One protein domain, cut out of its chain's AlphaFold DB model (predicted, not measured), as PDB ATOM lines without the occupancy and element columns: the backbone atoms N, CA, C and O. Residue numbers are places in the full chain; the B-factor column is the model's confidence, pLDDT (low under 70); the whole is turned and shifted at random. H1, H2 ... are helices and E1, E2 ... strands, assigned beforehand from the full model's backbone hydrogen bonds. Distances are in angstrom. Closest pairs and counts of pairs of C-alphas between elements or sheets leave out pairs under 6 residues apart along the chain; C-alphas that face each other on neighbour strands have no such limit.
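Overview. This is residues 630 to 810 of the 1188 residues of an uncharacterized protein of Carpinus fangiana (UniProt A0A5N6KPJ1). H4 makes the core of a body of helices: H2, H4, H7 and H8 follow one another in a rough row, with H1 on H4 as well, while H3 and H5 cover one side of H4, H3 crossing it at a steep angle. H8 folds back along H7, and H6 with the unnamed residues 757 to 774 of the long link after it lies at one end of the longest axis. The printed part has 181 residues with eight named helices and one named strand, in the order H1 H2 H3 E1 H4 H5 H6 H7 H8 along the chain; of the 94 residues in named elements helices hold 91 and the strand 3, and the class is mostly helix. It is compact, with a radius of gyration of the C-alphas of 15.5 A, and rounded, spanning 43 by 34 by 27 A.

Along the chain. After the unnamed residues 630 to 651, H1 is residues 652 to 657, its first C-alpha at (14.527, -23.884, -33.452). H2 is residues 659 to 666 and H3 residues 668 to 685, 25.3 A long. E1 is residues 696 to 698. H4 is residues 706 to 715, 14.3 A; H5 is residues 724 to 734, 15.3 A; H6 is residues 750 to 756. H7, the longest, is residues 775 to 795, 30.6 A, and H8 is residues 799 to 808, 14.4 A, ending at (13.996, -23.456, -55.167).

Arrangement. H4 is the hub, touching five helices. H4, H5 and H7 form an up-and-down bundle, each running against the one before it. H4 and H7 touch at a shallow tilt of 29 degrees, closest at the C-alphas of Ala 711 and Ser 788, 5.3 A. The hairpin H4 and H5 only just touches, with 3 pairs of C-alphas within 8 A, closest at Asp 707 and Val 731, 5.5 A. H3 touches H4 with residues 671 to 678 alone, at a steep tilt of 46 degrees, closest at the C-alphas of Val 675 and Leu 710, 6.6 A. H1 touches H4 at the C-alphas of Phe 656 and Ile 709, 5.8 A; H2 touches H4 at those of Thr 664 and Ala 713, 7.3 A. The hairpin H7 and H8 touches at the C-alphas of Ser 790 and Lys 802, 4.2 A. H6 is close to H7 but not clearly touching, at 7.9 A between the C-alphas of Trp 753 and Thr 779. E1 pairs with no named strand; residues 692 to 693 pair antiparallel with its residues 696 to 697. Every O i to N i+4 pair is within hydrogen-bond range in H3 to H8, against 1 of 2 in H1 and 3 of 4 in H2.

Size, cuts and confidence. The C-alphas of Gln 634 and Leu 756, the two farthest apart, are 45.2 A apart. The printed part has no cut. The links H5 to H6 and H6 to H7 are long. Mean pLDDT of the printed part is 95.3, and no printed residue is under 70.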
ATOM      1  N   GLN A 630       9.883 -21.089 -22.498       89.88
ATOM      2  CA  GLN A 630       9.193 -20.654 -21.283       89.88
ATOM      3  C   GLN A 630       8.142 -19.574 -21.576       89.88
ATOM      4  O   GLN A 630       8.314 -18.754 -22.470       89.88
ATOM      5  N   ASN A 631       7.045 -19.526 -20.809       90.75
ATOM      6  CA  ASN A 631       6.021 -18.482 -20.958       90.75
ATOM      7  C   ASN A 631       6.314 -17.285 -20.038       90.75
ATOM      8  O   ASN A 631       6.098 -17.366 -18.828       90.75
ATOM      9  N   TRP A 632       6.762 -16.180 -20.633       91.69
ATOM     10  CA  TRP A 632       7.115 -14.911 -19.985       91.69
ATOM     11  C   TRP A 632       6.099 -13.798 -20.333       91.69
ATOM     12  O   TRP A 632       6.434 -12.618 -20.448       91.69
ATOM     13  N   THR A 633       4.827 -14.153 -20.542       90.94
ATOM     14  CA  THR A 633       3.764 -13.174 -20.831       90.94
ATOM     15  C   THR A 633       3.609 -12.190 -19.662       90.94
ATOM     16  O   THR A 633       3.329 -12.615 -18.546       90.94
ATOM     17  N   GLN A 634       3.687 -10.882 -19.953       90.00
ATOM     18  CA  GLN A 634       3.813  -9.743 -19.012       90.00
ATOM     19  C   GLN A 634       5.234  -9.447 -18.494       90.00
ATOM     20  O   GLN A 634       5.400  -8.476 -17.766       90.00
ATOM     21  N   GLU A 635       6.256 -10.195 -18.915       93.62
ATOM     22  CA  GLU A 635       7.660  -9.994 -18.516       93.62
ATOM     23  C   GLU A 635       8.587  -9.674 -19.710       93.62
ATOM     24  O   GLU A 635       9.799  -9.846 -19.628       93.62
ATOM     25  N   ASN A 636       8.043  -9.171 -20.827       95.19
ATOM     26  CA  ASN A 636       8.834  -8.637 -21.943       95.19
ATOM     27  C   ASN A 636       9.159  -7.142 -21.715       95.19
ATOM     28  O   ASN A 636       8.237  -6.323 -21.744       95.19
ATOM     29  N   PRO A 637      10.436  -6.745 -21.533       95.81
ATOM     30  CA  PRO A 637      10.825  -5.343 -21.382       95.81
ATOM     31  C   PRO A 637      11.161  -4.646 -22.713       95.81
ATOM     32  O   PRO A 637      11.393  -3.438 -22.725       95.81
ATOM     33  N   LEU A 638      11.244  -5.383 -23.827       96.12
ATOM     34  CA  LEU A 638      11.760  -4.876 -25.104       96.12
ATOM     35  C   LEU A 638      10.708  -4.099 -25.908       96.12
ATOM     36  O   LEU A 638      11.046  -3.145 -26.610       96.12
ATOM     37  N   TRP A 639       9.441  -4.507 -25.823       97.12
ATOM     38  CA  TRP A 639       8.301  -3.814 -26.424       97.12
ATOM     39  C   TRP A 639       7.007  -4.138 -25.670       97.12
ATOM     40  O   TRP A 639       6.922  -5.114 -24.929       97.12
ATOM     41  N   GLN A 640       5.979  -3.314 -25.873       94.75
ATOM     42  CA  GLN A 640       4.642  -3.551 -25.328       94.75
ATOM     43  C   GLN A 640       3.765  -4.213 -26.394       94.75
ATOM     44  O   GLN A 640       3.549  -3.635 -27.458       94.75
ATOM     45  N   SER A 641       3.241  -5.402 -26.094       94.88
ATOM     46  CA  SER A 641       2.289  -6.138 -26.933       94.88
ATOM     47  C   SER A 641       1.209  -6.789 -26.062       94.88
ATOM     48  O   SER A 641       1.410  -7.018 -24.869       94.88
ATOM     49  N   SER A 642       0.044  -7.065 -26.651       93.62
ATOM     50  CA  SER A 642      -1.040  -7.839 -26.025       93.62
ATOM     51  C   SER A 642      -0.999  -9.329 -26.383       93.62
ATOM     52  O   SER A 642      -1.910 -10.079 -26.026       93.62
ATOM     53  N   GLU A 643       0.003  -9.750 -27.154       96.25
ATOM     54  CA  GLU A 643       0.235 -11.148 -27.504       96.25
ATOM     55  C   GLU A 643       0.744 -11.956 -26.297       96.25
ATOM     56  O   GLU A 643       1.291 -11.387 -25.347       96.25
ATOM     57  N   PRO A 644       0.595 -13.296 -26.306       95.19
ATOM     58  CA  PRO A 644       1.433 -14.138 -25.462       95.19
ATOM     59  C   PRO A 644       2.908 -13.909 -25.811       95.19
ATOM     60  O   PRO A 644       3.242 -13.681 -26.975       95.19
ATOM     61  N   TYR A 645       3.778 -14.018 -24.813       94.81
ATOM     62  CA  TYR A 645       5.218 -13.906 -24.994       94.81
ATOM     63  C   TYR A 645       5.915 -15.138 -24.419       94.81
ATOM     64  O   TYR A 645       5.920 -15.353 -23.207       94.81
ATOM     65  N   PHE A 646       6.458 -15.967 -25.302       94.50
ATOM     66  CA  PHE A 646       7.362 -17.063 -24.968       94.50
ATOM     67  C   PHE A 646       8.823 -16.648 -25.191       94.50
ATOM     68  O   PHE A 646       9.122 -15.808 -26.038       94.50
ATOM     69  N   GLU A 647       9.735 -17.234 -24.429       91.56
ATOM     70  CA  GLU A 647      11.167 -16.946 -24.486       91.56
ATOM     71  C   GLU A 647      11.985 -18.232 -24.312       91.56
ATOM     72  O   GLU A 647      11.432 -19.287 -23.996       91.56
ATOM     73  N   ASP A 648      13.290 -18.151 -24.558       90.12
ATOM     74  CA  ASP A 648      14.218 -19.284 -24.517       90.12
ATOM     75  C   ASP A 648      13.836 -20.373 -25.526       90.12
ATOM     76  O   ASP A 648      13.755 -21.569 -25.228       90.12
ATOM     77  N   PHE A 649      13.621 -19.924 -26.766       92.62
ATOM     78  CA  PHE A 649      13.681 -20.761 -27.958       92.62
ATOM     79  C   PHE A 649      15.142 -21.168 -28.211       92.62
ATOM     80  O   PHE A 649      15.774 -20.722 -29.179       92.62
ATOM     81  N   TYR A 650      15.682 -22.002 -27.313       84.31
ATOM     82  CA  TYR A 650      16.897 -22.758 -27.592       84.31
ATOM     83  C   TYR A 650      16.675 -23.549 -28.879       84.31
ATOM     84  O   TYR A 650      15.558 -24.003 -29.138       84.31
ATOM     85  N   CYS A 651      17.697 -23.561 -29.724       91.56
ATOM     86  CA  CYS A 651      17.531 -23.326 -31.151       91.56
ATOM     87  C   CYS A 651      16.366 -24.064 -31.836       91.56
ATOM     88  O   CYS A 651      16.114 -25.258 -31.664       91.56
ATOM     89  N   LEU A 652      15.643 -23.334 -32.688       95.69
ATOM     90  CA  LEU A 652      14.527 -23.884 -33.452       95.69
ATOM     91  C   LEU A 652      14.968 -24.975 -34.421       95.69
ATOM     92  O   LEU A 652      14.136 -25.804 -34.779       95.69
ATOM     93  N   TRP A 653      16.249 -25.002 -34.803       95.62
ATOM     94  CA  TRP A 653      16.896 -26.127 -35.476       95.62
ATOM     95  C   TRP A 653      16.554 -27.455 -34.778       95.62
ATOM     96  O   TRP A 653      16.022 -28.360 -35.423       95.62
ATOM     97  N   ASP A 654      16.750 -27.566 -33.466       95.44
ATOM     98  CA  ASP A 654      16.452 -28.787 -32.715       95.44
ATOM     99  C   ASP A 654      14.942 -29.014 -32.616       95.44
ATOM    100  O   ASP A 654      14.382 -30.021 -33.074       95.44
ATOM    101  N   SER A 655      14.246 -28.011 -32.081       94.44
ATOM    102  CA  SER A 655      12.848 -28.147 -31.674       94.44
ATOM    103  C   SER A 655      11.861 -28.286 -32.841       94.44
ATOM    104  O   SER A 655      10.800 -28.897 -32.656       94.44
ATOM    105  N   PHE A 656      12.189 -27.827 -34.061       95.88
ATOM    106  CA  PHE A 656      11.335 -28.075 -35.232       95.88
ATOM    107  C   PHE A 656      11.267 -29.561 -35.592       95.88
ATOM    108  O   PHE A 656      10.257 -29.988 -36.147       95.88
ATOM    109  N   ARG A 657      12.324 -30.346 -35.335       95.38
ATOM    110  CA  ARG A 657      12.467 -31.713 -35.869       95.38
ATOM    111  C   ARG A 657      11.546 -32.713 -35.176       95.38
ATOM    112  O   ARG A 657      10.982 -33.572 -35.850       95.38
ATOM    113  N   SER A 658      11.371 -32.593 -33.861       94.69
ATOM    114  CA  SER A 658      10.593 -33.536 -33.039       94.69
ATOM    115  C   SER A 658       9.728 -32.854 -31.972       94.69
ATOM    116  O   SER A 658       8.546 -33.190 -31.865       94.69
ATOM    117  N   GLN A 659      10.269 -31.885 -31.224       95.62
ATOM    118  CA  GLN A 659       9.630 -31.314 -30.031       95.62
ATOM    119  C   GLN A 659       8.339 -30.546 -30.340       95.62
ATOM    120  O   GLN A 659       7.264 -30.936 -29.883       95.62
ATOM    121  N   LEU A 660       8.404 -29.476 -31.135       95.62
ATOM    122  CA  LEU A 660       7.219 -28.684 -31.470       95.62
ATOM    123  C   LEU A 660       6.196 -29.490 -32.294       95.62
ATOM    124  O   LEU A 660       5.010 -29.425 -31.961       95.62
ATOM    125  N   PRO A 661       6.588 -30.348 -33.262       94.50
ATOM    126  CA  PRO A 661       5.662 -31.291 -33.891       94.50
ATOM    127  C   PRO A 661       4.972 -32.241 -32.903       94.50
ATOM    128  O   PRO A 661       3.793 -32.538 -33.090       94.50
ATOM    129  N   PHE A 662       5.651 -32.704 -31.850       93.81
ATOM    130  CA  PHE A 662       5.029 -33.478 -30.771       93.81
ATOM    131  C   PHE A 662       4.035 -32.619 -29.974       93.81
ATOM    132  O   PHE A 662       2.885 -33.029 -29.782       93.81
ATOM    133  N   LEU A 663       4.407 -31.388 -29.609       93.25
ATOM    134  CA  LEU A 663       3.506 -30.457 -28.926       93.25
ATOM    135  C   LEU A 663       2.285 -30.055 -29.773       93.25
ATOM    136  O   LEU A 663       1.226 -29.842 -29.195       93.25
ATOM    137  N   THR A 664       2.336 -30.057 -31.116       92.94
ATOM    138  CA  THR A 664       1.110 -29.860 -31.931       92.94
ATOM    139  C   THR A 664       0.042 -30.933 -31.692       92.94
ATOM    140  O   THR A 664      -1.126 -30.697 -31.984       92.94
ATOM    141  N   ILE A 665       0.422 -32.102 -31.163       89.06
ATOM    142  CA  ILE A 665      -0.496 -33.195 -30.821       89.06
ATOM    143  C   ILE A 665      -0.948 -33.081 -29.359       89.06
ATOM    144  O   ILE A 665      -2.135 -33.231 -29.076       89.06
ATOM    145  N   VAL A 666      -0.019 -32.832 -28.427       88.38
ATOM    146  CA  VAL A 666      -0.291 -32.942 -26.977       88.38
ATOM    147  C   VAL A 666      -0.603 -31.614 -26.278       88.38
ATOM    148  O   VAL A 666      -1.312 -31.613 -25.275       88.38
ATOM    149  N   ASP A 667      -0.128 -30.486 -26.811       91.62
ATOM    150  CA  ASP A 667      -0.418 -29.131 -26.323       91.62
ATOM    151  C   ASP A 667      -0.471 -28.097 -27.476       91.62
ATOM    152  O   ASP A 667       0.313 -27.140 -27.527       91.62
ATOM    153  N   PRO A 668      -1.412 -28.253 -28.432       93.31
ATOM    154  CA  PRO A 668      -1.543 -27.343 -29.574       93.31
ATOM    155  C   PRO A 668      -1.816 -25.891 -29.161       93.31
ATOM    156  O   PRO A 668      -1.537 -24.965 -29.925       93.31
ATOM    157  N   LYS A 669      -2.338 -25.665 -27.946       93.12
ATOM    158  CA  LYS A 669      -2.563 -24.323 -27.404       93.12
ATOM    159  C   LYS A 669      -1.241 -23.619 -27.098       93.12
ATOM    160  O   LYS A 669      -1.096 -22.457 -27.474       93.12
ATOM    161  N   ALA A 670      -0.289 -24.298 -26.458       92.81
ATOM    162  CA  ALA A 670       1.036 -23.734 -26.221       92.81
ATOM    163  C   ALA A 670       1.751 -23.426 -27.547       92.81
ATOM    164  O   ALA A 670       2.200 -22.300 -27.737       92.81
ATOM    165  N   VAL A 671       1.734 -24.354 -28.516       96.62
ATOM    166  CA  VAL A 671       2.331 -24.117 -29.849       96.62
ATOM    167  C   VAL A 671       1.681 -22.929 -30.566       96.62
ATOM    168  O   VAL A 671       2.379 -22.101 -31.142       96.62
ATOM    169  N   THR A 672       0.357 -22.775 -30.478       97.94
ATOM    170  CA  THR A 672      -0.350 -21.608 -31.037       97.94
ATOM    171  C   THR A 672       0.147 -20.291 -30.426       97.94
ATOM    172  O   THR A 672       0.349 -19.307 -31.138       97.94
ATOM    173  N   GLN A 673       0.392 -20.263 -29.113       97.38
ATOM    174  CA  GLN A 673       0.940 -19.090 -28.426       97.38
ATOM    175  C   GLN A 673       2.415 -18.834 -28.782       97.38
ATOM    176  O   GLN A 673       2.800 -17.677 -28.963       97.38
ATOM    177  N   MET A 674       3.219 -19.884 -28.961       98.12
ATOM    178  CA  MET A 674       4.604 -19.790 -29.443       98.12
ATOM    179  C   MET A 674       4.668 -19.240 -30.879       98.12
ATOM    180  O   MET A 674       5.457 -18.342 -31.154       98.12
ATOM    181  N   VAL A 675       3.789 -19.685 -31.786       98.62
ATOM    182  CA  VAL A 675       3.696 -19.148 -33.160       98.62
ATOM    183  C   VAL A 675       3.316 -17.665 -33.156       98.62
ATOM    184  O   VAL A 675       3.952 -16.868 -33.844       98.62
ATOM    185  N   ARG A 676       2.340 -17.263 -32.332       98.56
ATOM    186  CA  ARG A 676       1.990 -15.841 -32.144       98.56
ATOM    187  C   ARG A 676       3.158 -15.023 -31.600       98.56
ATOM    188  O   ARG A 676       3.393 -13.924 -32.094       98.56
ATOM    189  N   THR A 677       3.916 -15.584 -30.656       98.25
ATOM    190  CA  THR A 677       5.138 -14.975 -30.115       98.25
ATOM    191  C   THR A 677       6.181 -14.758 -31.213       98.25
ATOM    192  O   THR A 677       6.680 -13.649 -31.355       98.25
ATOM    193  N   MET A 678       6.487 -15.771 -32.034       98.56
ATOM    194  CA  MET A 678       7.465 -15.639 -33.127       98.56
ATOM    195  C   MET A 678       7.054 -14.561 -34.144       98.56
ATOM    196  O   MET A 678       7.893 -13.786 -34.596       98.56
ATOM    197  N   ILE A 679       5.756 -14.444 -34.441       98.75
ATOM    198  CA  ILE A 679       5.210 -13.388 -35.311       98.75
ATOM    199  C   ILE A 679       5.251 -12.003 -34.629       98.75
ATOM    200  O   ILE A 679       5.408 -10.984 -35.301       98.75
ATOM    201  N   ASP A 680       5.131 -11.921 -33.302       98.44
ATOM    202  CA  ASP A 680       5.327 -10.680 -32.529       98.44
ATOM    203  C   ASP A 680       6.806 -10.250 -32.495       98.44
ATOM    204  O   ASP A 680       7.119  -9.093 -32.772       98.44
ATOM    205  N   ILE A 681       7.733 -11.198 -32.299       98.19
ATOM    206  CA  ILE A 681       9.183 -10.980 -32.435       98.19
ATOM    207  C   ILE A 681       9.508 -10.457 -33.841       98.19
ATOM    208  O   ILE A 681      10.195  -9.444 -33.962       98.19
ATOM    209  N   TYR A 682       8.952 -11.059 -34.897       98.31
ATOM    210  CA  TYR A 682       9.098 -10.557 -36.267       98.31
ATOM    211  C   TYR A 682       8.584  -9.118 -36.432       98.31
ATOM    212  O   TYR A 682       9.292  -8.282 -36.994       98.31
ATOM    213  N   ARG A 683       7.395  -8.792 -35.907       98.38
ATOM    214  CA  ARG A 683       6.828  -7.430 -35.977       98.38
ATOM    215  C   ARG A 683       7.719  -6.378 -35.310       98.38
ATOM    216  O   ARG A 683       7.802  -5.259 -35.811       98.38
ATOM    217  N   HIS A 684       8.375  -6.724 -34.201       97.88
ATOM    218  CA  HIS A 684       9.124  -5.770 -33.376       97.88
ATOM    219  C   HIS A 684      10.643  -5.757 -33.610       97.88
ATOM    220  O   HIS A 684      11.271  -4.713 -33.437       97.88
ATOM    221  N   GLN A 685      11.240  -6.878 -34.017       95.62
ATOM    222  CA  GLN A 685      12.680  -7.016 -34.282       95.62
ATOM    223  C   GLN A 685      13.009  -7.219 -35.768       95.62
ATOM    224  O   GLN A 685      14.167  -7.106 -36.160       95.62
ATOM    225  N   GLY A 686      11.998  -7.453 -36.606       96.69
ATOM    226  CA  GLY A 686      12.097  -7.502 -38.063       96.69
ATOM    227  C   GLY A 686      12.302  -8.892 -38.664       96.69
ATOM    228  O   GLY A 686      12.163  -9.019 -39.879       96.69
ATOM    229  N   TRP A 687      12.618  -9.916 -37.875       97.38
ATOM    230  CA  TRP A 687      12.916 -11.277 -38.347       97.38
ATOM    231  C   TRP A 687      12.306 -12.320 -37.418       97.38
ATOM    232  O   TRP A 687      12.074 -12.036 -36.241       97.38
ATOM    233  N   LEU A 688      12.062 -13.521 -37.937       97.81
ATOM    234  CA  LEU A 688      11.783 -14.665 -37.076       97.81
ATOM    235  C   LEU A 688      13.073 -15.068 -36.335       97.81
ATOM    236  O   LEU A 688      14.167 -14.917 -36.886       97.81
ATOM    237  N   PRO A 689      12.983 -15.570 -35.093       95.62
ATOM    238  CA  PRO A 689      14.137 -16.163 -34.427       95.62
ATOM    239  C   PRO A 689      14.457 -17.530 -35.053       95.62
ATOM    240  O   PRO A 689      13.554 -18.346 -35.187       95.62
ATOM    241  N   ASP A 690      15.723 -17.823 -35.373       92.69
ATOM    242  CA  ASP A 690      16.190 -19.223 -35.497       92.69
ATOM    243  C   ASP A 690      16.629 -19.753 -34.125       92.69
ATOM    244  O   ASP A 690      16.311 -20.877 -33.760       92.69
ATOM    245  N   CYS A 691      17.248 -18.901 -33.304       93.88
ATOM    246  CA  CYS A 691      17.478 -19.144 -31.882       93.88
ATOM    247  C   CYS A 691      17.166 -17.870 -31.088       93.88
ATOM    248  O   CYS A 691      17.380 -16.752 -31.571       93.88
ATOM    249  N   ARG A 692      16.692 -18.013 -29.848       92.25
ATOM    250  CA  ARG A 692      16.435 -16.878 -28.955       92.25
ATOM    251  C   ARG A 692      16.629 -17.284 -27.503       92.25
ATOM    252  O   ARG A 692      16.100 -18.308 -27.089       92.25
ATOM    253  N   MET A 693      17.385 -16.490 -26.753       90.69
ATOM    254  CA  MET A 693      17.777 -16.819 -25.382       90.69
ATOM    255  C   MET A 693      17.773 -15.580 -24.512       90.69
ATOM    256  O   MET A 693      18.458 -14.609 -24.837       90.69
ATOM    257  N   SER A 694      17.046 -15.615 -23.398       91.06
ATOM    258  CA  SER A 694      17.060 -14.574 -22.371       91.06
ATOM    259  C   SER A 694      16.921 -13.168 -22.974       91.06
ATOM    260  O   SER A 694      17.798 -12.322 -22.819       91.06
ATOM    261  N   LEU A 695      15.852 -12.932 -23.746       93.25
ATOM    262  CA  LEU A 695      15.553 -11.690 -24.492       93.25
ATOM    263  C   LEU A 695      16.508 -11.337 -25.653       93.25
ATOM    264  O   LEU A 695      16.233 -10.402 -26.413       93.25
ATOM    265  N   CYS A 696      17.603 -12.071 -25.822       95.44
ATOM    266  CA  CYS A 696      18.653 -11.809 -26.800       95.44
ATOM    267  C   CYS A 696      18.457 -12.621 -28.091       95.44
ATOM    268  O   CYS A 696      17.839 -13.690 -28.095       95.44
ATOM    269  N   LYS A 697      19.018 -12.128 -29.201       95.00
ATOM    270  CA  LYS A 697      19.054 -12.866 -30.475       95.00
ATOM    271  C   LYS A 697      20.092 -13.984 -30.365       95.00
ATOM    272  O   LYS A 697      21.236 -13.702 -30.001       95.00
ATOM    273  N   GLY A 698      19.696 -15.227 -30.627       92.94
ATOM    274  CA  GLY A 698      20.598 -16.380 -30.610       92.94
ATOM    275  C   GLY A 698      21.305 -16.589 -31.950       92.94
ATOM    276  O   GLY A 698      20.982 -15.914 -32.925       92.94
ATOM    277  N   TYR A 699      22.278 -17.502 -32.008       93.12
ATOM    278  CA  TYR A 699      23.052 -17.733 -33.234       93.12
ATOM    279  C   TYR A 699      22.403 -18.759 -34.172       93.12
ATOM    280  O   TYR A 699      22.297 -19.927 -33.816       93.12
ATOM    281  N   THR A 700      22.056 -18.350 -35.393       91.38
ATOM    282  CA  THR A 700      21.481 -19.199 -36.452       91.38
ATOM    283  C   THR A 700      22.381 -20.401 -36.760       91.38
ATOM    284  O   THR A 700      23.545 -20.220 -37.145       91.38
ATOM    285  N   GLN A 701      21.859 -21.628 -36.656       90.44
ATOM    286  CA  GLN A 701      22.648 -22.869 -36.793       90.44
ATOM    287  C   GLN A 701      22.722 -23.420 -38.227       90.44
ATOM    288  O   GLN A 701      23.760 -23.961 -38.622       90.44
ATOM    289  N   GLY A 702      21.690 -23.215 -39.048       83.00
ATOM    290  CA  GLY A 702      21.655 -23.710 -40.429       83.00
ATOM    291  C   GLY A 702      20.669 -22.941 -41.304       83.00
ATOM    292  O   GLY A 702      21.049 -22.001 -42.003       83.00
ATOM    293  N   GLY A 703      19.416 -23.386 -41.293       85.12
ATOM    294  CA  GLY A 703      18.268 -22.753 -41.937       85.12
ATOM    295  C   GLY A 703      17.669 -21.576 -41.162       85.12
ATOM    296  O   GLY A 703      18.223 -21.125 -40.166       85.12
ATOM    297  N   SER A 704      16.503 -21.116 -41.618       94.31
ATOM    298  CA  SER A 704      15.584 -20.248 -40.864       94.31
ATOM    299  C   SER A 704      14.419 -21.103 -40.356       94.31
ATOM    300  O   SER A 704      13.382 -21.251 -41.004       94.31
ATOM    301  N   ASN A 705      14.607 -21.788 -39.229       96.50
ATOM    302  CA  ASN A 705      13.778 -22.948 -38.890       96.50
ATOM    303  C   ASN A 705      12.398 -22.617 -38.311       96.50
ATOM    304  O   ASN A 705      11.509 -23.476 -38.327       96.50
ATOM    305  N   ALA A 706      12.160 -21.358 -37.934       97.38
ATOM    306  CA  ALA A 706      10.815 -20.834 -37.714       97.38
ATOM    307  C   ALA A 706       9.891 -21.058 -38.928       97.38
ATOM    308  O   ALA A 706       8.714 -21.364 -38.733       97.38
ATOM    309  N   ASP A 707      10.417 -21.019 -40.163       97.69
ATOM    310  CA  ASP A 707       9.662 -21.312 -41.393       97.69
ATOM    311  C   ASP A 707       8.999 -22.696 -41.340       97.69
ATOM    312  O   ASP A 707       7.841 -22.868 -41.731       97.69
ATOM    313  N   ASN A 708       9.729 -23.692 -40.825       97.81
ATOM    314  CA  ASN A 708       9.264 -25.075 -40.725       97.81
ATOM    315  C   ASN A 708       8.147 -25.200 -39.683       97.81
ATOM    316  O   ASN A 708       7.166 -25.906 -39.915       97.81
ATOM    317  N   ILE A 709       8.271 -24.491 -38.558       97.81
ATOM    318  CA  ILE A 709       7.303 -24.522 -37.453       97.81
ATOM    319  C   ILE A 709       6.020 -23.781 -37.836       97.81
ATOM    320  O   ILE A 709       4.925 -24.300 -37.616       97.81
ATOM    321  N   LEU A 710       6.134 -22.603 -38.460       98.50
ATOM    322  CA  LEU A 710       4.984 -21.863 -38.984       98.50
ATOM    323  C   LEU A 710       4.253 -22.683 -40.057       98.50
ATOM    324  O   LEU A 710       3.025 -22.739 -40.034       98.50
ATOM    325  N   ALA A 711       4.972 -23.375 -40.947       97.88
ATOM    326  CA  ALA A 711       4.348 -24.241 -41.947       97.88
ATOM    327  C   ALA A 711       3.650 -25.458 -41.322       97.88
ATOM    328  O   ALA A 711       2.517 -25.764 -41.694       97.88
ATOM    329  N   ASP A 712       4.288 -26.123 -40.358       97.19
ATOM    330  CA  ASP A 712       3.726 -27.273 -39.644       97.19
ATOM    331  C   ASP A 712       2.457 -26.900 -38.855       97.19
ATOM    332  O   ASP A 712       1.441 -27.591 -38.941       97.19
ATOM    333  N   ALA A 713       2.466 -25.754 -38.169       96.44
ATOM    334  CA  ALA A 713       1.295 -25.195 -37.500       96.44
ATOM    335  C   ALA A 713       0.174 -24.816 -38.488       96.44
ATOM    336  O   ALA A 713      -0.994 -25.137 -38.245       96.44
ATOM    337  N   TYR A 714       0.519 -24.188 -39.620       96.38
ATOM    338  CA  TYR A 714      -0.441 -23.767 -40.644       96.38
ATOM    339  C   TYR A 714      -1.197 -24.960 -41.239       96.38
ATOM    340  O   TYR A 714      -2.428 -24.987 -41.251       96.38
ATOM    341  N   ILE A 715      -0.481 -25.975 -41.732       92.88
ATOM    342  CA  ILE A 715      -1.106 -27.124 -42.414       92.88
ATOM    343  C   ILE A 715      -1.892 -28.031 -41.460       92.88
ATOM    344  O   ILE A 715      -2.813 -28.723 -41.897       92.88
ATOM    345  N   LYS A 716      -1.550 -28.027 -40.164       90.56
ATOM    346  CA  LYS A 716      -2.309 -28.716 -39.110       90.56
ATOM    347  C   LYS A 716      -3.556 -27.938 -38.672       90.56
ATOM    348  O   LYS A 716      -4.383 -28.500 -37.959       90.56
ATOM    349  N   GLY A 717      -3.737 -26.702 -39.144       91.75
ATOM    350  CA  GLY A 717      -4.926 -25.890 -38.882       91.75
ATOM    351  C   GLY A 717      -4.926 -25.213 -37.512       91.75
ATOM    352  O   GLY A 717      -5.990 -25.048 -36.917       91.75
ATOM    353  N   LEU A 718      -3.753 -24.831 -36.990       93.69
ATOM    354  CA  LEU A 718      -3.690 -23.933 -35.836       93.69
ATOM    355  C   LEU A 718      -4.071 -22.514 -36.294       93.69
ATOM    356  O   LEU A 718      -3.400 -21.919 -37.134       93.69
ATOM    357  N   GLU A 719      -5.174 -21.980 -35.769       90.50
ATOM    358  CA  GLU A 719      -5.755 -20.703 -36.230       90.50
ATOM    359  C   GLU A 719      -6.105 -19.722 -35.085       90.50
ATOM    360  O   GLU A 719      -6.445 -18.573 -35.361       90.50
ATOM    361  N   ASP A 720      -6.011 -20.118 -33.805       92.94
ATOM    362  CA  ASP A 720      -6.508 -19.324 -32.660       92.94
ATOM    363  C   ASP A 720      -5.672 -18.054 -32.378       92.94
ATOM    364  O   ASP A 720      -4.711 -18.030 -31.601       92.94
ATOM    365  N   GLY A 721      -6.061 -16.967 -33.047       94.44
ATOM    366  CA  GLY A 721      -5.446 -15.647 -32.932       94.44
ATOM    367  C   GLY A 721      -4.119 -15.492 -33.680       94.44
ATOM    368  O   GLY A 721      -3.404 -14.531 -33.418       94.44
ATOM    369  N   ILE A 722      -3.764 -16.411 -34.586       98.00
ATOM    370  CA  ILE A 722      -2.546 -16.290 -35.402       98.00
ATOM    371  C   ILE A 722      -2.805 -15.343 -36.584       98.00
ATOM    372  O   ILE A 722      -3.662 -15.613 -37.427       98.00
ATOM    373  N   ASN A 723      -2.025 -14.260 -36.696       98.12
ATOM    374  CA  ASN A 723      -2.016 -13.440 -37.908       98.12
ATOM    375  C   ASN A 723      -1.181 -14.116 -39.008       98.12
ATOM    376  O   ASN A 723       0.025 -13.893 -39.132       98.12
ATOM    377  N   TRP A 724      -1.837 -14.941 -39.822       98.25
ATOM    378  CA  TRP A 724      -1.181 -15.673 -40.903       98.25
ATOM    379  C   TRP A 724      -0.700 -14.807 -42.080       98.25
ATOM    380  O   TRP A 724       0.149 -15.275 -42.833       98.25
ATOM    381  N   GLU A 725      -1.167 -13.563 -42.247       98.44
ATOM    382  CA  GLU A 725      -0.568 -12.654 -43.240       98.44
ATOM    383  C   GLU A 725       0.789 -12.125 -42.757       98.44
ATOM    384  O   GLU A 725       1.747 -12.167 -43.527       98.44
ATOM    385  N   ASP A 726       0.914 -11.736 -41.480       98.69
ATOM    386  CA  ASP A 726       2.210 -11.357 -40.893       98.69
ATOM    387  C   ASP A 726       3.160 -12.560 -40.847       98.69
ATOM    388  O   ASP A 726       4.317 -12.446 -41.240       98.69
ATOM    389  N   GLY A 727       2.666 -13.738 -40.442       98.62
ATOM    390  CA  GLY A 727       3.452 -14.975 -40.452       98.62
ATOM    391  C   GLY A 727       3.945 -15.356 -41.849       98.62
ATOM    392  O   GLY A 727       5.097 -15.749 -42.007       98.62
ATOM    393  N   TYR A 728       3.122 -15.178 -42.886       98.81
ATOM    394  CA  TYR A 728       3.563 -15.395 -44.264       98.81
ATOM    395  C   TYR A 728       4.559 -14.331 -44.745       98.81
ATOM    396  O   TYR A 728       5.529 -14.660 -45.424       98.81
ATOM    397  N   ALA A 729       4.348 -13.059 -44.393       98.88
ATOM    398  CA  ALA A 729       5.288 -11.987 -44.707       98.88
ATOM    399  C   ALA A 729       6.659 -12.218 -44.047       98.88
ATOM    400  O   ALA A 729       7.685 -11.929 -44.664       98.88
ATOM    401  N   ALA A 730       6.675 -12.789 -42.840       98.75
ATOM    402  CA  ALA A 730       7.878 -13.140 -42.100       98.75
ATOM    403  C   ALA A 730       8.713 -14.211 -42.817       98.75
ATOM    404  O   ALA A 730       9.839 -13.930 -43.216       98.75
ATOM    405  N   VAL A 731       8.130 -15.382 -43.099       98.62
ATOM    406  CA  VAL A 731       8.851 -16.477 -43.780       98.62
ATOM    407  C   VAL A 731       9.276 -16.097 -45.211       98.62
ATOM    408  O   VAL A 731      10.331 -16.495 -45.704       98.62
ATOM    409  N   VAL A 732       8.489 -15.257 -45.899       98.62
ATOM    410  CA  VAL A 732       8.876 -14.702 -47.208       98.62
ATOM    411  C   VAL A 732      10.068 -13.756 -47.082       98.62
ATOM    412  O   VAL A 732      10.923 -13.765 -47.972       98.62
ATOM    413  N   LYS A 733      10.144 -12.951 -46.015       98.44
ATOM    414  CA  LYS A 733      11.282 -12.066 -45.750       98.44
ATOM    415  C   LYS A 733      12.556 -12.880 -45.523       98.44
ATOM    416  O   LYS A 733      13.529 -12.614 -46.223       98.44
ATOM    417  N   ASP A 734      12.528 -13.891 -44.654       97.50
ATOM    418  CA  ASP A 734      13.671 -14.781 -44.381       97.50
ATOM    419  C   ASP A 734      14.239 -15.401 -45.673       97.50
ATOM    420  O   ASP A 734      15.450 -15.511 -45.843       97.50
ATOM    421  N   ALA A 735      13.376 -15.728 -46.639       97.25
ATOM    422  CA  ALA A 735      13.771 -16.301 -47.926       97.25
ATOM    423  C   ALA A 735      14.124 -15.292 -49.042       97.25
ATOM    424  O   ALA A 735      14.444 -15.719 -50.156       97.25
ATOM    425  N   THR A 736      13.994 -13.975 -48.833       96.25
ATOM    426  CA  THR A 736      14.146 -12.979 -49.923       96.25
ATOM    427  C   THR A 736      14.882 -11.696 -49.564       96.25
ATOM    428  O   THR A 736      15.298 -10.976 -50.473       96.25
ATOM    429  N   VAL A 737      15.056 -11.403 -48.281       96.56
ATOM    430  CA  VAL A 737      15.812 -10.256 -47.791       96.56
ATOM    431  C   VAL A 737      16.975 -10.795 -46.979       96.56
ATOM    432  O   VAL A 737      16.805 -11.679 -46.149       96.56
ATOM    433  N   GLU A 738      18.154 -10.244 -47.221       95.25
ATOM    434  CA  GLU A 738      19.384 -10.614 -46.533       95.25
ATOM    435  C   GLU A 738      19.589  -9.680 -45.327       95.25
ATOM    436  O   GLU A 738      19.577  -8.456 -45.512       95.25
ATOM    437  N   PRO A 739      19.710 -10.200 -44.093       95.06
ATOM    438  CA  PRO A 739      20.080  -9.397 -42.938       95.06
ATOM    439  C   PRO A 739      21.555  -9.006 -42.979       95.06
ATOM    440  O   PRO A 739      22.401  -9.730 -43.500       95.06
ATOM    441  N   TYR A 740      21.868  -7.876 -42.341       93.88
ATOM    442  CA  TYR A 740      23.250  -7.436 -42.150       93.88
ATOM    443  C   TYR A 740      24.055  -8.410 -41.273       93.88
ATOM    444  O   TYR A 740      25.215  -8.672 -41.574       93.88
ATOM    445  N   ASP A 741      23.450  -8.960 -40.215       93.56
ATOM    446  CA  ASP A 741      24.037 -10.026 -39.394       93.56
ATOM    447  C   ASP A 741      23.182 -11.291 -39.496       93.56
ATOM    448  O   ASP A 741      22.291 -11.535 -38.680       93.56
ATOM    449  N   TRP A 742      23.456 -12.118 -40.505       92.88
ATOM    450  CA  TRP A 742      22.777 -13.407 -40.646       92.88
ATOM    451  C   TRP A 742      23.309 -14.481 -39.692       92.88
ATOM    452  O   TRP A 742      22.807 -15.606 -39.685       92.88
ATOM    453  N   SER A 743      24.282 -14.149 -38.834       91.69
ATOM    454  CA  SER A 743      24.653 -15.013 -37.708       91.69
ATOM    455  C   SER A 743      23.537 -15.121 -36.674       91.69
ATOM    456  O   SER A 743      23.604 -16.038 -35.866       91.69
ATOM    457  N   SER A 744      22.565 -14.199 -36.652       93.56
ATOM    458  CA  SER A 744      21.475 -14.180 -35.664       93.56
ATOM    459  C   SER A 744      20.087 -13.815 -36.222       93.56
ATOM    460  O   SER A 744      19.124 -13.686 -35.464       93.56
ATOM    461  N   GLU A 745      19.960 -13.655 -37.545       93.69
ATOM    462  CA  GLU A 745      18.726 -13.257 -38.237       93.69
ATOM    463  C   GLU A 745      18.596 -13.963 -39.600       93.69
ATOM    464  O   GLU A 745      19.595 -14.134 -40.294       93.69
ATOM    465  N   GLY A 746      17.373 -14.301 -40.027       93.81
ATOM    466  CA  GLY A 746      17.035 -14.671 -41.414       93.81
ATOM    467  C   GLY A 746      18.003 -15.643 -42.114       93.81
ATOM    468  O   GLY A 746      18.394 -16.671 -41.562       93.81
ATOM    469  N   ARG A 747      18.367 -15.334 -43.369       95.56
ATOM    470  CA  ARG A 747      19.286 -16.137 -44.192       95.56
ATOM    471  C   ARG A 747      20.347 -15.266 -44.860       95.56
ATOM    472  O   ARG A 747      20.024 -14.220 -45.414       95.56
ATOM    473  N   GLY A 748      21.589 -15.745 -44.865       94.75
ATOM    474  CA  GLY A 748      22.690 -15.161 -45.637       94.75
ATOM    475  C   GLY A 748      22.988 -15.908 -46.939       94.75
ATOM    476  O   GLY A 748      22.460 -17.000 -47.170       94.75
ATOM    477  N   GLY A 749      23.926 -15.388 -47.728       94.69
ATOM    478  CA  GLY A 749      24.268 -15.892 -49.059       94.69
ATOM    479  C   GLY A 749      23.102 -15.819 -50.053       94.69
ATOM    480  O   GLY A 749      23.028 -16.651 -50.961       94.69
ATOM    481  N   LEU A 750      22.143 -14.897 -49.881       95.75
ATOM    482  CA  LEU A 750      20.895 -14.923 -50.657       95.75
ATOM    483  C   LEU A 750      21.082 -14.517 -52.123       95.75
ATOM    484  O   LEU A 750      20.376 -15.045 -52.986       95.75
ATOM    485  N   ASP A 751      22.044 -13.652 -52.451       95.38
ATOM    486  CA  ASP A 751      22.408 -13.381 -53.852       95.38
ATOM    487  C   ASP A 751      22.892 -14.656 -54.565       95.38
ATOM    488  O   ASP A 751      22.451 -14.962 -55.681       95.38
ATOM    489  N   SER A 752      23.743 -15.445 -53.907       96.62
ATOM    490  CA  SER A 752      24.250 -16.717 -54.431       96.62
ATOM    491  C   SER A 752      23.172 -17.808 -54.444       96.62
ATOM    492  O   SER A 752      23.017 -18.499 -55.452       96.62
ATOM    493  N   TRP A 753      22.327 -17.898 -53.410       97.19
ATOM    494  CA  TRP A 753      21.156 -18.786 -53.389       97.19
ATOM    495  C   TRP A 753      20.227 -18.543 -54.585       97.19
ATOM    496  O   TRP A 753      19.853 -19.488 -55.280       97.19
ATOM    497  N   ASN A 754      19.889 -17.281 -54.863       95.44
ATOM    498  CA  ASN A 754      18.972 -16.918 -55.942       95.44
ATOM    499  C   ASN A 754      19.591 -17.058 -57.345       95.44
ATOM    500  O   ASN A 754      18.862 -17.336 -58.299       95.44
ATOM    501  N   SER A 755      20.906 -16.862 -57.497       96.31
ATOM    502  CA  SER A 755      21.582 -16.881 -58.808       96.31
ATOM    503  C   SER A 755      22.207 -18.229 -59.187       96.31
ATOM    504  O   SER A 755      22.257 -18.561 -60.373       96.31
ATOM    505  N   LEU A 756      22.660 -19.017 -58.207       98.00
ATOM    506  CA  LEU A 756      23.332 -20.310 -58.402       98.00
ATOM    507  C   LEU A 756      22.503 -21.507 -57.915       98.00
ATOM    508  O   LEU A 756      22.771 -22.641 -58.318       98.00
ATOM    509  N   GLY A 757      21.512 -21.279 -57.048       98.06
ATOM    510  CA  GLY A 757      20.730 -22.347 -56.431       98.06
ATOM    511  C   GLY A 757      21.502 -23.146 -55.376       98.06
ATOM    512  O   GLY A 757      21.222 -24.327 -55.193       98.06
ATOM    513  N   TYR A 758      22.509 -22.555 -54.734       98.38
ATOM    514  CA  TYR A 758      23.204 -23.092 -53.558       98.38
ATOM    515  C   TYR A 758      23.976 -21.965 -52.856       98.38
ATOM    516  O   TYR A 758      24.235 -20.932 -53.470       98.38
ATOM    517  N   VAL A 759      24.356 -22.172 -51.594       97.44
ATOM    518  CA  VAL A 759      25.304 -21.308 -50.869       97.44
ATOM    519  C   VAL A 759      26.727 -21.806 -51.165       97.44
ATOM    520  O   VAL A 759      27.012 -22.976 -50.898       97.44
ATOM    521  N   PRO A 760      27.618 -20.993 -51.761       97.00
ATOM    522  CA  PRO A 760      28.999 -21.377 -52.023       97.00
ATOM    523  C   PRO A 760      29.870 -21.479 -50.766       97.00
ATOM    524  O   PRO A 760      29.597 -20.861 -49.741       97.00
ATOM    525  N   VAL A 761      30.997 -22.184 -50.888       95.31
ATOM    526  CA  VAL A 761      32.159 -21.951 -50.016       95.31
ATOM    527  C   VAL A 761      32.921 -20.720 -50.469       95.31
ATOM    528  O   VAL A 761      33.032 -20.475 -51.674       95.31
ATOM    529  N   GLN A 762      33.483 -19.986 -49.504       92.00
ATOM    530  CA  GLN A 762      34.153 -18.702 -49.753       92.00
ATOM    531  C   GLN A 762      33.237 -17.743 -50.536       92.00
ATOM    532  O   GLN A 762      33.660 -17.134 -51.520       92.00
ATOM    533  N   ASP A 763      31.960 -17.682 -50.141       93.62
ATOM    534  CA  ASP A 763      30.953 -16.876 -50.829       93.62
ATOM    535  C   ASP A 763      31.316 -15.385 -50.807       93.62
ATOM    536  O   ASP A 763      31.892 -14.879 -49.841       93.62
ATOM    537  N   PHE A 764      30.971 -14.676 -51.881       92.94
ATOM    538  CA  PHE A 764      31.184 -13.232 -51.980       92.94
ATOM    539  C   PHE A 764      29.920 -12.484 -51.543       92.94
ATOM    540  O   PHE A 764      29.274 -11.784 -52.325       92.94
ATOM    541  N   ASP A 765      29.572 -12.658 -50.272       91.81
ATOM    542  CA  ASP A 765      28.520 -11.894 -49.610       91.81
ATOM    543  C   ASP A 765      29.101 -10.575 -49.071       91.81
ATOM    544  O   ASP A 765      30.013 -10.560 -48.243       91.81
ATOM    545  N   TYR A 766      28.600  -9.460 -49.602       91.25
ATOM    546  CA  TYR A 766      28.924  -8.095 -49.166       91.25
ATOM    547  C   TYR A 766      27.695  -7.360 -48.602       91.25
ATOM    548  O   TYR A 766      27.780  -6.170 -48.291       91.25
ATOM    549  N   LYS A 767      26.543  -8.042 -48.534       92.38
ATOM    550  CA  LYS A 767      25.259  -7.498 -48.076       92.38
ATOM    551  C   LYS A 767      24.993  -7.883 -46.629       92.38
ATOM    552  O   LYS A 767      24.545  -7.037 -45.854       92.38
ATOM    553  N   GLY A 768      25.290  -9.133 -46.295       91.88
ATOM    554  CA  GLY A 768      25.246  -9.679 -44.955       91.88
ATOM    555  C   GLY A 768      26.610 -10.177 -44.491       91.88
ATOM    556  O   GLY A 768      27.568 -10.292 -45.255       91.88
ATOM    557  N   PHE A 769      26.705 -10.452 -43.195       90.19
ATOM    558  CA  PHE A 769      27.900 -10.976 -42.553       90.19
ATOM    559  C   PHE A 769      27.527 -12.082 -41.565       90.19
ATOM    560  O   PHE A 769      26.555 -11.971 -40.819       90.19
ATOM    561  N   GLY A 770      28.339 -13.138 -41.546       89.69
ATOM    562  CA  GLY A 770      28.228 -14.227 -40.584       89.69
ATOM    563  C   GLY A 770      29.288 -15.305 -40.782       89.69
ATOM    564  O   GLY A 770      30.226 -15.144 -41.567       89.69
ATOM    565  N   THR A 771      29.179 -16.406 -40.035       88.06
ATOM    566  CA  THR A 771      30.167 -17.498 -40.044       88.06
ATOM    567  C   THR A 771      30.213 -18.193 -41.409       88.06
ATOM    568  O   THR A 771      29.295 -18.943 -41.746       88.06
ATOM    569  N   MET A 772      31.301 -17.973 -42.157       85.00
ATOM    570  CA  MET A 772      31.534 -18.342 -43.573       85.00
ATOM    571  C   MET A 772      31.640 -19.855 -43.880       85.00
ATOM    572  O   MET A 772      32.248 -20.249 -44.872       85.00
ATOM    573  N   THR A 773      31.078 -20.699 -43.022       91.69
ATOM    574  CA  THR A 773      31.098 -22.167 -43.087       91.69
ATOM    575  C   THR A 773      29.687 -22.709 -43.343       91.69
ATOM    576  O   THR A 773      28.761 -21.946 -43.650       91.69
ATOM    577  N   ARG A 774      29.485 -24.028 -43.187       94.44
ATOM    578  CA  ARG A 774      28.165 -24.685 -43.268       94.44
ATOM    579  C   ARG A 774      27.478 -24.568 -44.640       94.44
ATOM    580  O   ARG A 774      26.254 -24.669 -44.722       94.44
ATOM    581  N   SER A 775      28.222 -24.353 -45.729       95.94
ATOM    582  CA  SER A 775      27.646 -24.146 -47.074       95.94
ATOM    583  C   SER A 775      26.732 -25.295 -47.537       95.94
ATOM    584  O   SER A 775      25.699 -25.053 -48.171       95.94
ATOM    585  N   ILE A 776      27.058 -26.543 -47.172       97.94
ATOM    586  CA  ILE A 776      26.246 -27.725 -47.487       97.94
ATOM    587  C   ILE A 776      24.979 -27.738 -46.631       97.94
ATOM    588  O   ILE A 776      23.887 -27.776 -47.198       97.94
ATOM    589  N   SER A 777      25.089 -27.690 -45.298       97.25
ATOM    590  CA  SER A 777      23.904 -27.786 -44.429       97.25
ATOM    591  C   SER A 777      22.940 -26.618 -44.643       97.25
ATOM    592  O   SER A 777      21.749 -26.859 -44.808       97.25
ATOM    593  N   ARG A 778      23.441 -25.384 -44.809       96.69
ATOM    594  CA  ARG A 778      22.623 -24.212 -45.182       96.69
ATOM    595  C   ARG A 778      21.880 -24.415 -46.502       96.69
ATOM    596  O   ARG A 778      20.684 -24.167 -46.572       96.69
ATOM    597  N   THR A 779      22.542 -24.933 -47.540       98.25
ATOM    598  CA  THR A 779      21.894 -25.216 -48.837       98.25
ATOM    599  C   THR A 779      20.784 -26.270 -48.721       98.25
ATOM    600  O   THR A 779      19.742 -26.155 -49.375       98.25
ATOM    601  N   LEU A 780      20.995 -27.308 -47.907       98.56
ATOM    602  CA  LEU A 780      20.012 -28.369 -47.674       98.56
ATOM    603  C   LEU A 780      18.835 -27.878 -46.818       98.56
ATOM    604  O   LEU A 780      17.683 -28.179 -47.133       98.56
ATOM    605  N   GLU A 781      19.103 -27.074 -45.791       97.81
ATOM    606  CA  GLU A 781      18.079 -26.504 -44.917       97.81
ATOM    607  C   GLU A 781      17.268 -25.412 -45.613       97.81
ATOM    608  O   GLU A 781      16.048 -25.524 -45.625       97.81
ATOM    609  N   TYR A 782      17.883 -24.467 -46.337       98.44
ATOM    610  CA  TYR A 782      17.148 -23.485 -47.154       98.44
ATOM    611  C   TYR A 782      16.273 -24.169 -48.219       98.44
ATOM    612  O   TYR A 782      15.159 -23.721 -48.484       98.44
ATOM    613  N   SER A 783      16.722 -25.304 -48.779       98.69
ATOM    614  CA  SER A 783      15.894 -26.118 -49.685       98.69
ATOM    615  C   SER A 783      14.635 -26.657 -48.997       98.69
ATOM    616  O   SER A 783      13.597 -26.795 -49.636       98.69
ATOM    617  N   TYR A 784      14.706 -26.988 -47.710       98.38
ATOM    618  CA  TYR A 784      13.557 -27.462 -46.946       98.38
ATOM    619  C   TYR A 784      12.701 -26.310 -46.398       98.38
ATOM    620  O   TYR A 784      11.477 -26.374 -46.496       98.38
ATOM    621  N   ASN A 785      13.309 -25.214 -45.938       98.50
ATOM    622  CA  ASN A 785      12.590 -24.012 -45.520       98.50
ATOM    623  C   ASN A 785      11.759 -23.429 -46.686       98.50
ATOM    624  O   ASN A 785      10.588 -23.101 -46.510       98.50
ATOM    625  N   ASP A 786      12.293 -23.400 -47.915       98.69
ATOM    626  CA  ASP A 786      11.520 -23.014 -49.106       98.69
ATOM    627  C   ASP A 786      10.363 -23.987 -49.395       98.69
ATOM    628  O   ASP A 786       9.261 -23.567 -49.762       98.69
ATOM    629  N   TYR A 787      10.541 -25.291 -49.162       98.44
ATOM    630  CA  TYR A 787       9.411 -26.218 -49.231       98.44
ATOM    631  C   TYR A 787       8.323 -25.858 -48.204       98.44
ATOM    632  O   TYR A 787       7.149 -25.791 -48.580       98.44
ATOM    633  N   SER A 788       8.696 -25.568 -46.956       98.06
ATOM    634  CA  SER A 788       7.785 -25.135 -45.888       98.06
ATOM    635  C   SER A 788       6.996 -23.876 -46.286       98.06
ATOM    636  O   SER A 788       5.761 -23.874 -46.238       98.06
ATOM    637  N   ILE A 789       7.671 -22.852 -46.826       98.50
ATOM    638  CA  ILE A 789       7.032 -21.634 -47.363       98.50
ATOM    639  C   ILE A 789       6.045 -21.971 -48.488       98.50
ATOM    640  O   ILE A 789       4.934 -21.432 -48.528       98.50
ATOM    641  N   SER A 790       6.400 -22.901 -49.383       98.38
ATOM    642  CA  SER A 790       5.515 -23.319 -50.478       98.38
ATOM    643  C   SER A 790       4.199 -23.942 -49.984       98.38
ATOM    644  O   SER A 790       3.176 -23.807 -50.664       98.38
ATOM    645  N   GLN A 791       4.182 -24.572 -48.799       97.50
ATOM    646  CA  GLN A 791       2.961 -25.136 -48.212       97.50
ATOM    647  C   GLN A 791       2.039 -24.045 -47.650       97.50
ATOM    648  O   GLN A 791       0.839 -24.065 -47.938       97.50
ATOM    649  N   ILE A 792       2.586 -23.046 -46.944       97.81
ATOM    650  CA  ILE A 792       1.810 -21.883 -46.477       97.81
ATOM    651  C   ILE A 792       1.248 -21.119 -47.688       97.81
ATOM    652  O   ILE A 792       0.040 -20.882 -47.776       97.81
ATOM    653  N   ALA A 793       2.091 -20.832 -48.689       98.31
ATOM    654  CA  ALA A 793       1.684 -20.181 -49.934       98.31
ATOM    655  C   ALA A 793       0.542 -20.937 -50.638       98.31
ATOM    656  O   ALA A 793      -0.433 -20.328 -51.087       98.31
ATOM    657  N   ALA A 794       0.613 -22.274 -50.697       96.00
ATOM    658  CA  ALA A 794      -0.448 -23.109 -51.252       96.00
ATOM    659  C   ALA A 794      -1.766 -22.988 -50.468       96.00
ATOM    660  O   ALA A 794      -2.828 -22.840 -51.078       96.00
ATOM    661  N   GLY A 795      -1.707 -23.021 -49.134       94.31
ATOM    662  CA  GLY A 795      -2.874 -22.906 -48.257       94.31
ATOM    663  C   GLY A 795      -3.577 -21.545 -48.326       94.31
ATOM    664  O   GLY A 795      -4.815 -21.481 -48.301       94.31
ATOM    665  N   MET A 796      -2.796 -20.479 -48.520       96.75
ATOM    666  CA  MET A 796      -3.268 -19.104 -48.729       96.75
ATOM    667  C   MET A 796      -3.672 -18.797 -50.184       96.75
ATOM    668  O   MET A 796      -4.167 -17.711 -50.469       96.75
ATOM    669  N   GLY A 797      -3.479 -19.729 -51.125       96.25
ATOM    670  CA  GLY A 797      -3.815 -19.536 -52.543       96.25
ATOM    671  C   GLY A 797      -2.812 -18.691 -53.344       96.25
ATOM    672  O   GLY A 797      -3.100 -18.311 -54.481       96.25
ATOM    673  N   LYS A 798      -1.620 -18.426 -52.796       97.94
ATOM    674  CA  LYS A 798      -0.530 -17.653 -53.416       97.94
ATOM    675  C   LYS A 798       0.260 -18.548 -54.386       97.94
ATOM    676  O   LYS A 798       1.407 -18.918 -54.159       97.94
ATOM    677  N   GLN A 799      -0.400 -18.956 -55.475       97.50
ATOM    678  CA  GLN A 799       0.078 -20.010 -56.386       97.50
ATOM    679  C   GLN A 799       1.432 -19.700 -57.058       97.50
ATOM    680  O   GLN A 799       2.220 -20.621 -57.250       97.50
ATOM    681  N   ALA A 800       1.724 -18.435 -57.380       98.31
ATOM    682  CA  ALA A 800       3.013 -18.048 -57.966       98.31
ATOM    683  C   ALA A 800       4.178 -18.250 -56.978       98.31
ATOM    684  O   ALA A 800       5.212 -18.804 -57.344       98.31
ATOM    685  N   ASP A 801       3.979 -17.876 -55.713       98.50
ATOM    686  CA  ASP A 801       4.977 -18.073 -54.661       98.50
ATOM    687  C   ASP A 801       5.152 -19.561 -54.349       98.50
ATOM    688  O   ASP A 801       6.275 -20.046 -54.261       98.50
ATOM    689  N   LYS A 802       4.055 -20.326 -54.284       98.19
ATOM    690  CA  LYS A 802       4.113 -21.791 -54.182       98.19
ATOM    691  C   LYS A 802       4.986 -22.400 -55.284       98.19
ATOM    692  O   LYS A 802       5.803 -23.265 -54.992       98.19
ATOM    693  N   GLU A 803       4.805 -21.987 -56.538       98.31
ATOM    694  CA  GLU A 803       5.598 -22.484 -57.671       98.31
ATOM    695  C   GLU A 803       7.071 -22.066 -57.574       98.31
ATOM    696  O   GLU A 803       7.944 -22.910 -57.776       98.31
ATOM    697  N   LYS A 804       7.346 -20.809 -57.198       98.38
ATOM    698  CA  LYS A 804       8.695 -20.284 -56.930       98.38
ATOM    699  C   LYS A 804       9.411 -21.114 -55.861       98.38
ATOM    700  O   LYS A 804      10.465 -21.682 -56.133       98.38
ATOM    701  N   TYR A 805       8.824 -21.217 -54.671       98.56
ATOM    702  CA  TYR A 805       9.463 -21.857 -53.523       98.56
ATOM    703  C   TYR A 805       9.525 -23.391 -53.655       98.56
ATOM    704  O   TYR A 805      10.492 -24.004 -53.223       98.56
ATOM    705  N   LEU A 806       8.581 -24.033 -54.359       97.94
ATOM    706  CA  LEU A 806       8.680 -25.461 -54.717       97.94
ATOM    707  C   LEU A 806       9.732 -25.745 -55.813       97.94
ATOM    708  O   LEU A 806      10.146 -26.895 -55.998       97.94
ATOM    709  N   ALA A 807      10.143 -24.729 -56.576       98.31
ATOM    710  CA  ALA A 807      11.256 -24.840 -57.512       98.31
ATOM    711  C   ALA A 807      12.598 -24.699 -56.779       98.31
ATOM    712  O   ALA A 807      13.435 -25.596 -56.897       98.31
ATOM    713  N   SER A 808      12.778 -23.646 -55.972       98.25
ATOM    714  CA  SER A 808      13.996 -23.456 -55.167       98.25
ATOM    715  C   SER A 808      14.159 -24.518 -54.078       98.25
ATOM    716  O   SER A 808      15.284 -24.900 -53.774       98.25
ATOM    717  N   SER A 809      13.081 -25.154 -53.603       98.38
ATOM    718  CA  SER A 809      13.194 -26.310 -52.704       98.38
ATOM    719  C   SER A 809      13.948 -27.504 -53.307       98.38
ATOM    720  O   SER A 809      14.252 -28.466 -52.608       98.38
ATOM    721  N   ARG A 810      14.228 -27.509 -54.617       98.25
ATOM    722  CA  ARG A 810      14.969 -28.577 -55.312       98.25
ATOM    723  C   ARG A 810      16.464 -28.279 -55.465       98.25
ATOM    724  O   ARG A 810      17.181 -29.106 -56.037       98.25
TER     725      ARG A 810